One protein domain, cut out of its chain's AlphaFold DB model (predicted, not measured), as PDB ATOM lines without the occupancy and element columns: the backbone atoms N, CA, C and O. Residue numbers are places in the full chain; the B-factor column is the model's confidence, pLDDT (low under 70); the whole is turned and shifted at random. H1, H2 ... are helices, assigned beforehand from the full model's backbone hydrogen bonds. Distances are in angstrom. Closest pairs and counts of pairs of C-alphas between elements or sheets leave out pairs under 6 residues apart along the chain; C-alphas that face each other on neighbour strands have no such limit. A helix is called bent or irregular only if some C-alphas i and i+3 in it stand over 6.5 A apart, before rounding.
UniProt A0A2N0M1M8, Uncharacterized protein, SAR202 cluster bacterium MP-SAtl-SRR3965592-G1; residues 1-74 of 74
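This is residues 1 to 74 of the 74 residues of an uncharacterized protein of SAR202 cluster bacterium MP-SAtl-SRR3965592-G1 (UniProt A0A2N0M1M8). A small helical body is built around a sharply kinked helix, H2, which folds back on itself near residue 30; H3 follows as the second arm of a helical hairpin with H2, and H1 packs on the first residues of H2, 19 to 22. From the end of H3 a long tail with no named element, residues 53 to 74, leaves this body and doubles back near residues 64 and 65, with residues 61 to 67 and 69 to 74 sticking out free. The printed part has 74 residues with three named helices, in the order H1, H2, H3, and no named strand; its class is all helix. The whole is only just compact, close to loose, with a radius of gyration of the C-alphas of 13.5 A, and spans 43 by 31 by 20 A, the tail making much of the length.

The longest helix, H2, residues 19 to 38, has a kink of 121 degrees near residue 30. It is irregular, with C-alphas 29 and 32 lying 9.3 A apart, and its line is a rough one. H3, residues 43 to 52, touches H2, the closest C-alphas being those of Ala 36 and Lys 43, 5.4 A apart. The two form a helical hairpin, running opposite ways at a shallow tilt of 17 degrees. H1, residues 6 to 15, touches H2 at residues 19 to 22 alone; the closest C-alphas are those of Glu 12 and Leu 19, 6.2 A apart. The lines of H1 and H2 stand about perpendicular, at 86 degrees. H1 and H3 are only just apart, their closest C-alphas being 8.2 A from each other. In H1 and H3 every O i to N i+4 pair is within hydrogen-bond range; in H2, 11 of 16 are.

H2 begins with C-alpha 19 at (117.705, 124.016, 178.984) and, though it has 20 residues, measures 13.8 A from first to last C-alpha. H1, residues 6 to 15, begins with C-alpha 6 at (124.067, 134.715, 180.728) and is 14.4 A long. H3, residues 43 to 52, is 14.1 A long and ends with C-alpha 52 at (113.346, 128.416, 187.834).

The C-alphas of Lys 6 and Gly 65 are the two farthest apart, 43.0 A. Without the stretches that stand free, the body of 61 residues spans 32 by 23 by 20 A. The printed part has no cut, and the links from H1 to H2 and from H2 to H3 are tight, with 3 and 4 residues. The C-alphas of residues 53 to 74 lie 7 to 26 A from the mean of the C-alphas. The mean pLDDT of the printed part is 93.9; residues 1 and 74 are under 70.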
ATOM      1  N   MET A   1     107.744 133.281 180.381       63.62
ATOM      2  CA  MET A   1     108.970 132.451 180.392       63.62
ATOM      3  C   MET A   1     110.006 133.147 181.267       63.62
ATOM      4  O   MET A   1     110.198 134.346 181.095       63.62
ATOM      5  N   ALA A   2     110.599 132.473 182.256       75.50
ATOM      6  CA  ALA A   2     111.555 133.123 183.155       75.50
ATOM      7  C   ALA A   2     112.797 133.587 182.371       75.50
ATOM      8  O   ALA A   2     113.361 132.825 181.587       75.50
ATOM      9  N   ARG A   3     113.247 134.833 182.576       91.19
ATOM     10  CA  ARG A   3     114.424 135.369 181.871       91.19
ATOM     11  C   ARG A   3     115.670 134.538 182.208       91.19
ATOM     12  O   ARG A   3     116.080 134.489 183.374       91.19
ATOM     13  N   LYS A   4     116.272 133.904 181.198       94.62
ATOM     14  CA  LYS A   4     117.497 133.099 181.333       94.62
ATOM     15  C   LYS A   4     118.710 133.988 181.616       94.62
ATOM     16  O   LYS A   4     118.797 135.112 181.121       94.62
ATOM     17  N   THR A   5     119.617 133.511 182.466       96.75
ATOM     18  CA  THR A   5     120.860 134.227 182.798       96.75
ATOM     19  C   THR A   5     121.885 134.073 181.672       96.75
ATOM     20  O   THR A   5     121.750 133.197 180.820       96.75
ATOM     21  N   LYS A   6     122.957 134.875 181.686       97.31
ATOM     22  CA  LYS A   6     124.067 134.715 180.728       97.31
ATOM     23  C   LYS A   6     124.692 133.315 180.794       97.31
ATOM     24  O   LYS A   6     125.032 132.746 179.765       97.31
ATOM     25  N   LEU A   7     124.804 132.748 181.998       97.69
ATOM     26  CA  LEU A   7     125.354 131.407 182.194       97.69
ATOM     27  C   LEU A   7     124.443 130.324 181.601       97.69
ATOM     28  O   LEU A   7     124.938 129.417 180.945       97.69
ATOM     29  N   MET A   8     123.123 130.463 181.765       98.06
ATOM     30  CA  MET A   8     122.146 129.590 181.107       98.06
ATOM     31  C   MET A   8     122.284 129.659 179.579       98.06
ATOM     32  O   MET A   8     122.409 128.631 178.930       98.06
ATOM     33  N   GLN A   9     122.342 130.869 179.012       97.62
ATOM     34  CA  GLN A   9     122.482 131.073 177.564       97.62
ATOM     35  C   GLN A   9     123.795 130.505 177.008       97.62
ATOM     36  O   GLN A   9     123.810 129.964 175.905       97.62
ATOM     37  N   ARG A  10     124.897 130.603 177.766       97.75
ATOM     38  CA  ARG A  10     126.178 129.978 177.405       97.75
ATOM     39  C   ARG A  10     126.013 128.467 177.235       97.75
ATOM     40  O   ARG A  10     126.428 127.944 176.209       97.75
ATOM     41  N   VAL A  11     125.377 127.806 178.204       98.00
ATOM     42  CA  VAL A  11     125.130 126.356 178.158       98.00
ATOM     43  C   VAL A  11     124.228 125.995 176.975       98.00
ATOM     44  O   VAL A  11     124.536 125.070 176.235       98.00
ATOM     45  N   GLU A  12     123.160 126.753 176.715       97.56
ATOM     46  CA  GLU A  12     122.298 126.490 175.550       97.56
ATOM     47  C   GLU A  12     123.047 126.610 174.222       97.56
ATOM     48  O   GLU A  12     122.808 125.824 173.307       97.56
ATOM     49  N   LYS A  13     123.974 127.566 174.120       97.81
ATOM     50  CA  LYS A  13     124.821 127.740 172.938       97.81
ATOM     51  C   LYS A  13     125.844 126.612 172.794       97.81
ATOM     52  O   LYS A  13     126.107 126.181 171.680       97.81
ATOM     53  N   GLU A  14     126.427 126.144 173.888       97.56
ATOM     54  CA  GLU A  14     127.404 125.051 173.874       97.56
ATOM     55  C   GLU A  14     126.761 123.730 173.438       97.56
ATOM     56  O   GLU A  14     127.271 123.053 172.551       97.56
ATOM     57  N   PHE A  15     125.585 123.421 173.983       96.69
ATOM     58  CA  PHE A  15     124.866 122.178 173.697       96.69
ATOM     59  C   PHE A  15     123.889 122.284 172.518       96.69
ATOM     60  O   PHE A  15     123.280 121.281 172.161       96.69
ATOM     61  N   GLN A  16     123.710 123.475 171.931       97.31
ATOM     62  CA  GLN A  16     122.761 123.769 170.840       97.31
ATOM     63  C   GLN A  16     121.314 123.339 171.142       97.31
ATOM     64  O   GLN A  16     120.562 122.918 170.261       97.31
ATOM     65  N   ARG A  17     120.908 123.410 172.414       96.81
ATOM     66  CA  ARG A  17     119.618 122.899 172.900       96.81
ATOM     67  C   ARG A  17     119.071 123.779 174.026       96.81
ATOM     68  O   ARG A  17     119.856 124.250 174.847       96.81
ATOM     69  N   PRO A  18     117.741 123.975 174.120       97.00
ATOM     70  CA  PRO A  18     117.146 124.706 175.234       97.00
ATOM     71  C   PRO A  18     117.293 123.929 176.549       97.00
ATOM     72  O   PRO A  18     117.146 122.701 176.567       97.00
ATOM     73  N   LEU A  19     117.527 124.633 177.660       97.56
ATOM     74  CA  LEU A  19     117.705 124.016 178.984       97.56
ATOM     75  C   LEU A  19     116.498 123.183 179.426       97.56
ATOM     76  O   LEU A  19     116.673 122.153 180.068       97.56
ATOM     77  N   GLU A  20     115.285 123.585 179.050       96.12
ATOM     78  CA  GLU A  20     114.042 122.876 179.369       96.12
ATOM     79  C   GLU A  20     114.013 121.450 178.810       96.12
ATOM     80  O   GLU A  20     113.309 120.595 179.338       96.12
ATOM     81  N   ARG A  21     114.787 121.191 177.752       95.56
ATOM     82  CA  ARG A  21     114.939 119.860 177.163       95.56
ATOM     83  C   ARG A  21     116.247 119.194 177.582       95.56
ATOM     84  O   ARG A  21     116.252 118.011 177.886       95.56
ATOM     85  N   LEU A  22     117.340 119.955 177.608       97.56
ATOM     86  CA  LEU A  22     118.668 119.437 177.935       97.56
ATOM     87  C   LEU A  22     118.753 118.915 179.376       97.56
ATOM     88  O   LEU A  22     119.287 117.835 179.607       97.56
ATOM     89  N   LEU A  23     118.256 119.690 180.347       97.38
ATOM     90  CA  LEU A  23     118.464 119.386 181.761       97.38
ATOM     91  C   LEU A  23     117.719 118.126 182.227       97.38
ATOM     92  O   LEU A  23     118.361 117.320 182.896       97.38
ATOM     93  N   PRO A  24     116.428 117.900 181.898       95.81
ATOM     94  CA  PRO A  24     115.750 116.668 182.302       95.81
ATOM     95  C   PRO A  24     116.427 115.417 181.739       95.81
ATOM     96  O   PRO A  24     116.603 114.447 182.464       95.81
ATOM     97  N   GLU A  25     116.848 115.455 180.473       95.38
ATOM     98  CA  GLU A  25     117.522 114.325 179.826       95.38
ATOM     99  C   GLU A  25     118.855 114.005 180.517       95.38
ATOM    100  O   GLU A  25     119.033 112.889 180.996       95.38
ATOM    101  N   LYS A  26     119.735 114.999 180.703       96.94
ATOM    102  CA  LYS A  26     121.016 114.792 181.400       96.94
ATOM    103  C   LYS A  26     120.839 114.325 182.842       96.94
ATOM    104  O   LYS A  26     121.515 113.401 183.283       96.94
ATOM    105  N   VAL A  27     119.907 114.926 183.586       96.06
ATOM    106  CA  VAL A  27     119.650 114.522 184.976       96.06
ATOM    107  C   VAL A  27     119.123 113.086 185.046       96.06
ATOM    108  O   VAL A  27     119.472 112.384 185.991       96.06
ATOM    109  N   ASN A  28     118.344 112.633 184.063       93.12
ATOM    110  CA  ASN A  28     117.885 111.246 183.992       93.12
ATOM    111  C   ASN A  28     119.008 110.275 183.591       93.12
ATOM    112  O   ASN A  28     119.059 109.169 184.120       93.12
ATOM    113  N   GLU A  29     119.901 110.677 182.685       94.06
ATOM    114  CA  GLU A  29     120.992 109.835 182.179       94.06
ATOM    115  C   GLU A  29     122.138 109.673 183.186       94.06
ATOM    116  O   GLU A  29     122.608 108.561 183.417       94.06
ATOM    117  N   ILE A  30     122.597 110.775 183.788       95.69
ATOM    118  CA  ILE A  30     123.817 110.798 184.616       95.69
ATOM    119  C   ILE A  30     123.591 111.341 186.033       95.69
ATOM    120  O   ILE A  30     124.513 111.390 186.846       95.69
ATOM    121  N   GLY A  31     122.368 111.746 186.374       94.69
ATOM    122  CA  GLY A  31     122.044 112.264 187.698       94.69
ATOM    123  C   GLY A  31     122.425 113.732 187.910       94.69
ATOM    124  O   GLY A  31     123.203 114.345 187.176       94.69
ATOM    125  N   LEU A  32     121.867 114.323 188.971       95.38
ATOM    126  CA  LEU A  32     121.984 115.759 189.256       95.38
ATOM    127  C   LEU A  32     123.428 116.221 189.511       95.38
ATOM    128  O   LEU A  32     123.817 117.288 189.048       95.38
ATOM    129  N   SER A  33     124.204 115.460 190.288       96.12
ATOM    130  CA  SER A  33     125.568 115.864 190.656       96.12
ATOM    131  C   SER A  33     126.497 115.847 189.438       96.12
ATOM    132  O   SER A  33     127.144 116.855 189.174       96.12
ATOM    133  N   SER A  34     126.502 114.756 188.665       98.25
ATOM    134  CA  SER A  34     127.341 114.628 187.468       98.25
ATOM    135  C   SER A  34     126.909 115.586 186.360       98.25
ATOM    136  O   SER A  34     127.759 116.153 185.687       98.25
ATOM    137  N   THR A  35     125.608 115.875 186.232       98.25
ATOM    138  CA  THR A  35     125.138 116.938 185.325       98.25
ATOM    139  C   THR A  35     125.712 118.305 185.713       98.25
ATOM    140  O   THR A  35     126.098 119.079 184.845       98.25
ATOM    141  N   ALA A  36     125.778 118.638 187.007       98.25
ATOM    142  CA  ALA A  36     126.337 119.921 187.439       98.25
ATOM    143  C   ALA A  36     127.833 120.028 187.100       98.25
ATOM    144  O   ALA A  36     128.274 121.064 186.603       98.25
ATOM    145  N   GLU A  37     128.578 118.943 187.319       98.44
ATOM    146  CA  GLU A  37     129.995 118.831 186.968       98.44
ATOM    147  C   GLU A  37     130.224 118.971 185.457       98.44
ATOM    148  O   GLU A  37     131.012 119.821 185.049       98.44
ATOM    149  N   GLU A  38     129.472 118.237 184.628       98.06
ATOM    150  CA  GLU A  38     129.585 118.293 183.163       98.06
ATOM    151  C   GLU A  38     129.299 119.702 182.614       98.06
ATOM    152  O   GLU A  38     129.977 120.178 181.709       98.06
ATOM    153  N   LEU A  39     128.321 120.410 183.190       97.62
ATOM    154  CA  LEU A  39     127.976 121.777 182.782       97.62
ATOM    155  C   LEU A  39     128.923 122.847 183.367       97.62
ATOM    156  O   LEU A  39     128.775 124.041 183.064       97.62
ATOM    157  N   GLY A  40     129.866 122.448 184.227       97.50
ATOM    158  CA  GLY A  40     130.800 123.343 184.908       97.50
ATOM    159  C   GLY A  40     130.107 124.325 185.856       97.50
ATOM    160  O   GLY A  40     130.471 125.502 185.904       97.50
ATOM    161  N   VAL A  41     129.069 123.883 186.575       98.00
ATOM    162  CA  VAL A  41     128.307 124.706 187.530       98.00
ATOM    163  C   VAL A  41     128.179 124.019 188.888       98.00
ATOM    164  O   VAL A  41     128.291 122.806 189.013       98.00
ATOM    165  N   SER A  42     127.896 124.789 189.942       98.12
ATOM    166  CA  SER A  42     127.625 124.181 191.249       98.12
ATOM    167  C   SER A  42     126.293 123.418 191.245       98.12
ATOM    168  O   SER A  42     125.340 123.792 190.554       98.12
ATOM    169  N   LYS A  43     126.173 122.398 192.100       97.38
ATOM    170  CA  LYS A  43     124.907 121.672 192.299       97.38
ATOM    171  C   LYS A  43     123.761 122.590 192.742       97.38
ATOM    172  O   LYS A  43     122.624 122.392 192.319       97.38
ATOM    173  N   ALA A  44     124.052 123.614 193.550       97.81
ATOM    174  CA  ALA A  44     123.070 124.620 193.958       97.81
ATOM    175  C   ALA A  44     122.603 125.472 192.767       97.81
ATOM    176  O   ALA A  44     121.411 125.739 192.623       97.81
ATOM    177  N   THR A  45     123.525 125.845 191.874       98.12
ATOM    178  CA  THR A  45     123.208 126.559 190.630       98.12
ATOM    179  C   THR A  45     122.292 125.726 189.741       98.12
ATOM    180  O   THR A  45     121.267 126.236 189.296       98.12
ATOM    181  N   LEU A  46     122.617 124.446 189.529       98.00
ATOM    182  CA  LEU A  46     121.773 123.555 188.739       98.00
ATOM    183  C   LEU A  46     120.396 123.354 189.392       98.00
ATOM    184  O   LEU A  46     119.380 123.467 188.715       98.00
ATOM    185  N   GLY A  47     120.343 123.148 190.712       97.00
ATOM    186  CA  GLY A  47     119.084 123.050 191.458       97.00
ATOM    187  C   GLY A  47     118.201 124.292 191.302       97.00
ATOM    188  O   GLY A  47     117.006 124.177 191.030       97.00
ATOM    189  N   TYR A  48     118.792 125.487 191.380       96.94
ATOM    190  CA  TYR A  48     118.082 126.740 191.121       96.94
ATOM    191  C   TYR A  48     117.549 126.826 189.684       96.94
ATOM    192  O   TYR A  48     116.451 127.338 189.468       96.94
ATOM    193  N   TRP A  49     118.289 126.329 188.688       97.69
ATOM    194  CA  TRP A  49     117.827 126.327 187.298       97.69
ATOM    195  C   TRP A  49     116.619 125.423 187.097       97.69
ATOM    196  O   TRP A  49     115.658 125.859 186.468       97.69
ATOM    197  N   LEU A  50     116.642 124.215 187.664       97.06
ATOM    198  CA  LEU A  50     115.511 123.287 187.608       97.06
ATOM    199  C   LEU A  50     114.257 123.926 188.212       97.06
ATOM    200  O   LEU A  50     113.224 123.987 187.549       97.06
ATOM    201  N   LEU A  51     114.388 124.520 189.404       95.81
ATOM    202  CA  LEU A  51     113.307 125.262 190.054       95.81
ATOM    203  C   LEU A  51     112.789 126.405 189.168       95.81
ATOM    204  O   LEU A  51     111.590 126.522 188.927       95.81
ATOM    205  N   LYS A  52     113.691 127.244 188.651       96.12
ATOM    206  CA  LYS A  52     113.346 128.416 187.834       96.12
ATOM    207  C   LYS A  52     112.663 128.055 186.512       96.12
ATOM    208  O   LYS A  52     111.862 128.843 186.014       96.12
ATOM    209  N   LEU A  53     113.011 126.912 185.929       96.38
ATOM    210  CA  LEU A  53     112.446 126.416 184.673       96.38
ATOM    211  C   LEU A  53     111.203 125.540 184.893       96.38
ATOM    212  O   LEU A  53     110.643 125.047 183.919       96.38
ATOM    213  N   GLY A  54     110.762 125.356 186.143       95.19
ATOM    214  CA  GLY A  54     109.615 124.506 186.468       95.19
ATOM    215  C   GLY A  54     109.866 123.019 186.204       95.19
ATOM    216  O   GLY A  54     108.921 122.269 185.978       95.19
ATOM    217  N   ILE A  55     111.129 122.586 186.204       94.88
ATOM    218  CA  ILE A  55     111.508 121.187 186.010       94.88
ATOM    219  C   ILE A  55     111.444 120.486 187.363       94.88
ATOM    220  O   ILE A  55     112.227 120.782 188.269       94.88
ATOM    221  N   ASN A  56     110.527 119.530 187.485       92.81
ATOM    222  CA  ASN A  56     110.394 118.714 188.681       92.81
ATOM    223  C   ASN A  56     111.242 117.440 188.558       92.81
ATOM    224  O   ASN A  56     111.039 116.650 187.639       92.81
ATOM    225  N   VAL A  57     112.176 117.238 189.489       90.12
ATOM    226  CA  VAL A  57     112.999 116.024 189.568       90.12
ATOM    227  C   VAL A  57     112.494 115.177 190.724       90.12
ATOM    228  O   VAL A  57     112.538 115.601 191.879       90.12
ATOM    229  N   GLN A  58     112.050 113.964 190.415       89.69
ATOM    230  CA  GLN A  58     111.568 113.003 191.400       89.69
ATOM    231  C   GLN A  58     112.565 111.855 191.532       89.69
ATOM    232  O   GLN A  58     113.067 111.334 190.539       89.69
ATOM    233  N   ARG A  59     112.865 111.468 192.773       87.44
ATOM    234  CA  ARG A  59     113.622 110.247 193.057       87.44
ATOM    235  C   ARG A  59     112.635 109.125 193.306       87.44
ATOM    236  O   ARG A  59     111.765 109.269 194.158       87.44
ATOM    237  N   VAL A  60     112.805 108.024 192.588       90.19
ATOM    238  CA  VAL A  60     111.975 106.831 192.736       90.19
ATOM    239  C   VAL A  60     112.880 105.672 193.123       90.19
ATOM    240  O   VAL A  60     113.903 105.444 192.481       90.19
ATOM    241  N   ALA A  61     112.533 104.989 194.211       91.44
ATOM    242  CA  ALA A  61     113.157 103.731 194.584       91.44
ATOM    243  C   ALA A  61     112.399 102.599 193.887       91.44
ATOM    244  O   ALA A  61     111.172 102.597 193.902       91.44
ATOM    245  N   LEU A  62     113.140 101.676 193.280       93.94
ATOM    246  CA  LEU A  62     112.609 100.520 192.568       93.94
ATOM    247  C   LEU A  62     113.126  99.254 193.256       93.94
ATOM    248  O   LEU A  62     114.311  99.168 193.594       93.94
ATOM    249  N   ALA A  63     112.247  98.287 193.480       96.00
ATOM    250  CA  ALA A  63     112.615  96.940 193.880       96.00
ATOM    251  C   ALA A  63     113.296  96.197 192.709       96.00
ATOM    252  O   ALA A  63     113.182  96.608 191.549       96.00
ATOM    253  N   PRO A  64     114.017  95.092 192.971       97.00
ATOM    254  CA  PRO A  64     114.630  94.304 191.907       97.00
ATOM    255  C   PRO A  64     113.609  93.871 190.843       97.00
ATOM    256  O   PRO A  64     112.610  93.231 191.160       97.00
ATOM    257  N   GLY A  65     113.879  94.209 189.579       95.31
ATOM    258  CA  GLY A  65     113.004  93.905 188.440       95.31
ATOM    259  C   GLY A  65     111.943  94.967 188.129       95.31
ATOM    260  O   GLY A  65     111.292  94.861 187.092       95.31
ATOM    261  N   GLU A  66     111.781  96.000 188.961       96.50
ATOM    262  CA  GLU A  66     110.889  97.119 188.652       96.50
ATOM    263  C   GLU A  66     111.539  98.107 187.671       96.50
ATOM    264  O   GLU A  66     112.743  98.371 187.710       96.50
ATOM    265  N   THR A  67     110.720  98.684 186.792       92.50
ATOM    266  CA  THR A  67     111.133  99.679 185.792       92.50
ATOM    267  C   THR A  67     110.274 100.932 185.902       92.50
ATOM    268  O   THR A  67     109.087 100.841 186.208       92.50
ATOM    269  N   LEU A  68     110.847 102.096 185.584       89.69
ATOM    270  CA  LEU A  68     110.130 103.369 185.539       89.69
ATOM    271  C   LEU A  68     109.958 103.844 184.092       89.69
ATOM    272  O   LEU A  68     110.924 103.912 183.337       89.69
ATOM    273  N   GLU A  69     108.732 104.220 183.731       88.44
ATOM    274  CA  GLU A  69     108.403 104.824 182.439       88.44
ATOM    275  C   GLU A  69     107.941 106.273 182.646       88.44
ATOM    276  O   GLU A  69     107.075 106.549 183.478       88.44
ATOM    277  N   ILE A  70     108.499 107.212 181.875       83.88
ATOM    278  CA  ILE A  70     108.115 108.629 181.918       83.88
ATOM    279  C   ILE A  70     107.136 108.910 180.776       83.88
ATOM    280  O   ILE A  70     107.502 108.826 179.605       83.88
ATOM    281  N   LYS A  71     105.901 109.306 181.111       86.06
ATOM    282  CA  LYS A  71     104.861 109.692 180.141       86.06
ATOM    283  C   LYS A  71     104.610 111.195 180.182       86.06
ATOM    284  O   LYS A  71     104.573 111.798 181.252       86.06
ATOM    285  N   ARG A  72     104.403 111.806 179.013       80.69
ATOM    286  CA  ARG A  72     103.958 113.201 178.913       80.69
ATOM    287  C   ARG A  72     102.433 113.230 178.997       80.69
ATOM    288  O   ARG A  72     101.772 112.643 178.146       80.69
ATOM    289  N   ALA A  73     101.893 113.907 180.010       76.19
ATOM    290  CA  ALA A  73     100.468 114.222 180.046       76.19
ATOM    291  C   ALA A  73     100.137 115.101 178.828       76.19
ATOM    292  O   ALA A  73     100.849 116.075 178.569       76.19
ATOM    293  N   SER A  74      99.149 114.667 178.042       62.97
ATOM    294  CA  SER A  74      98.665 115.363 176.841       62.97
ATOM    295  C   SER A  74      97.791 116.551 177.214       62.97
ATOM    296  O   SER A  74      97.064 116.427 178.224       62.97
TER     297      SER A  74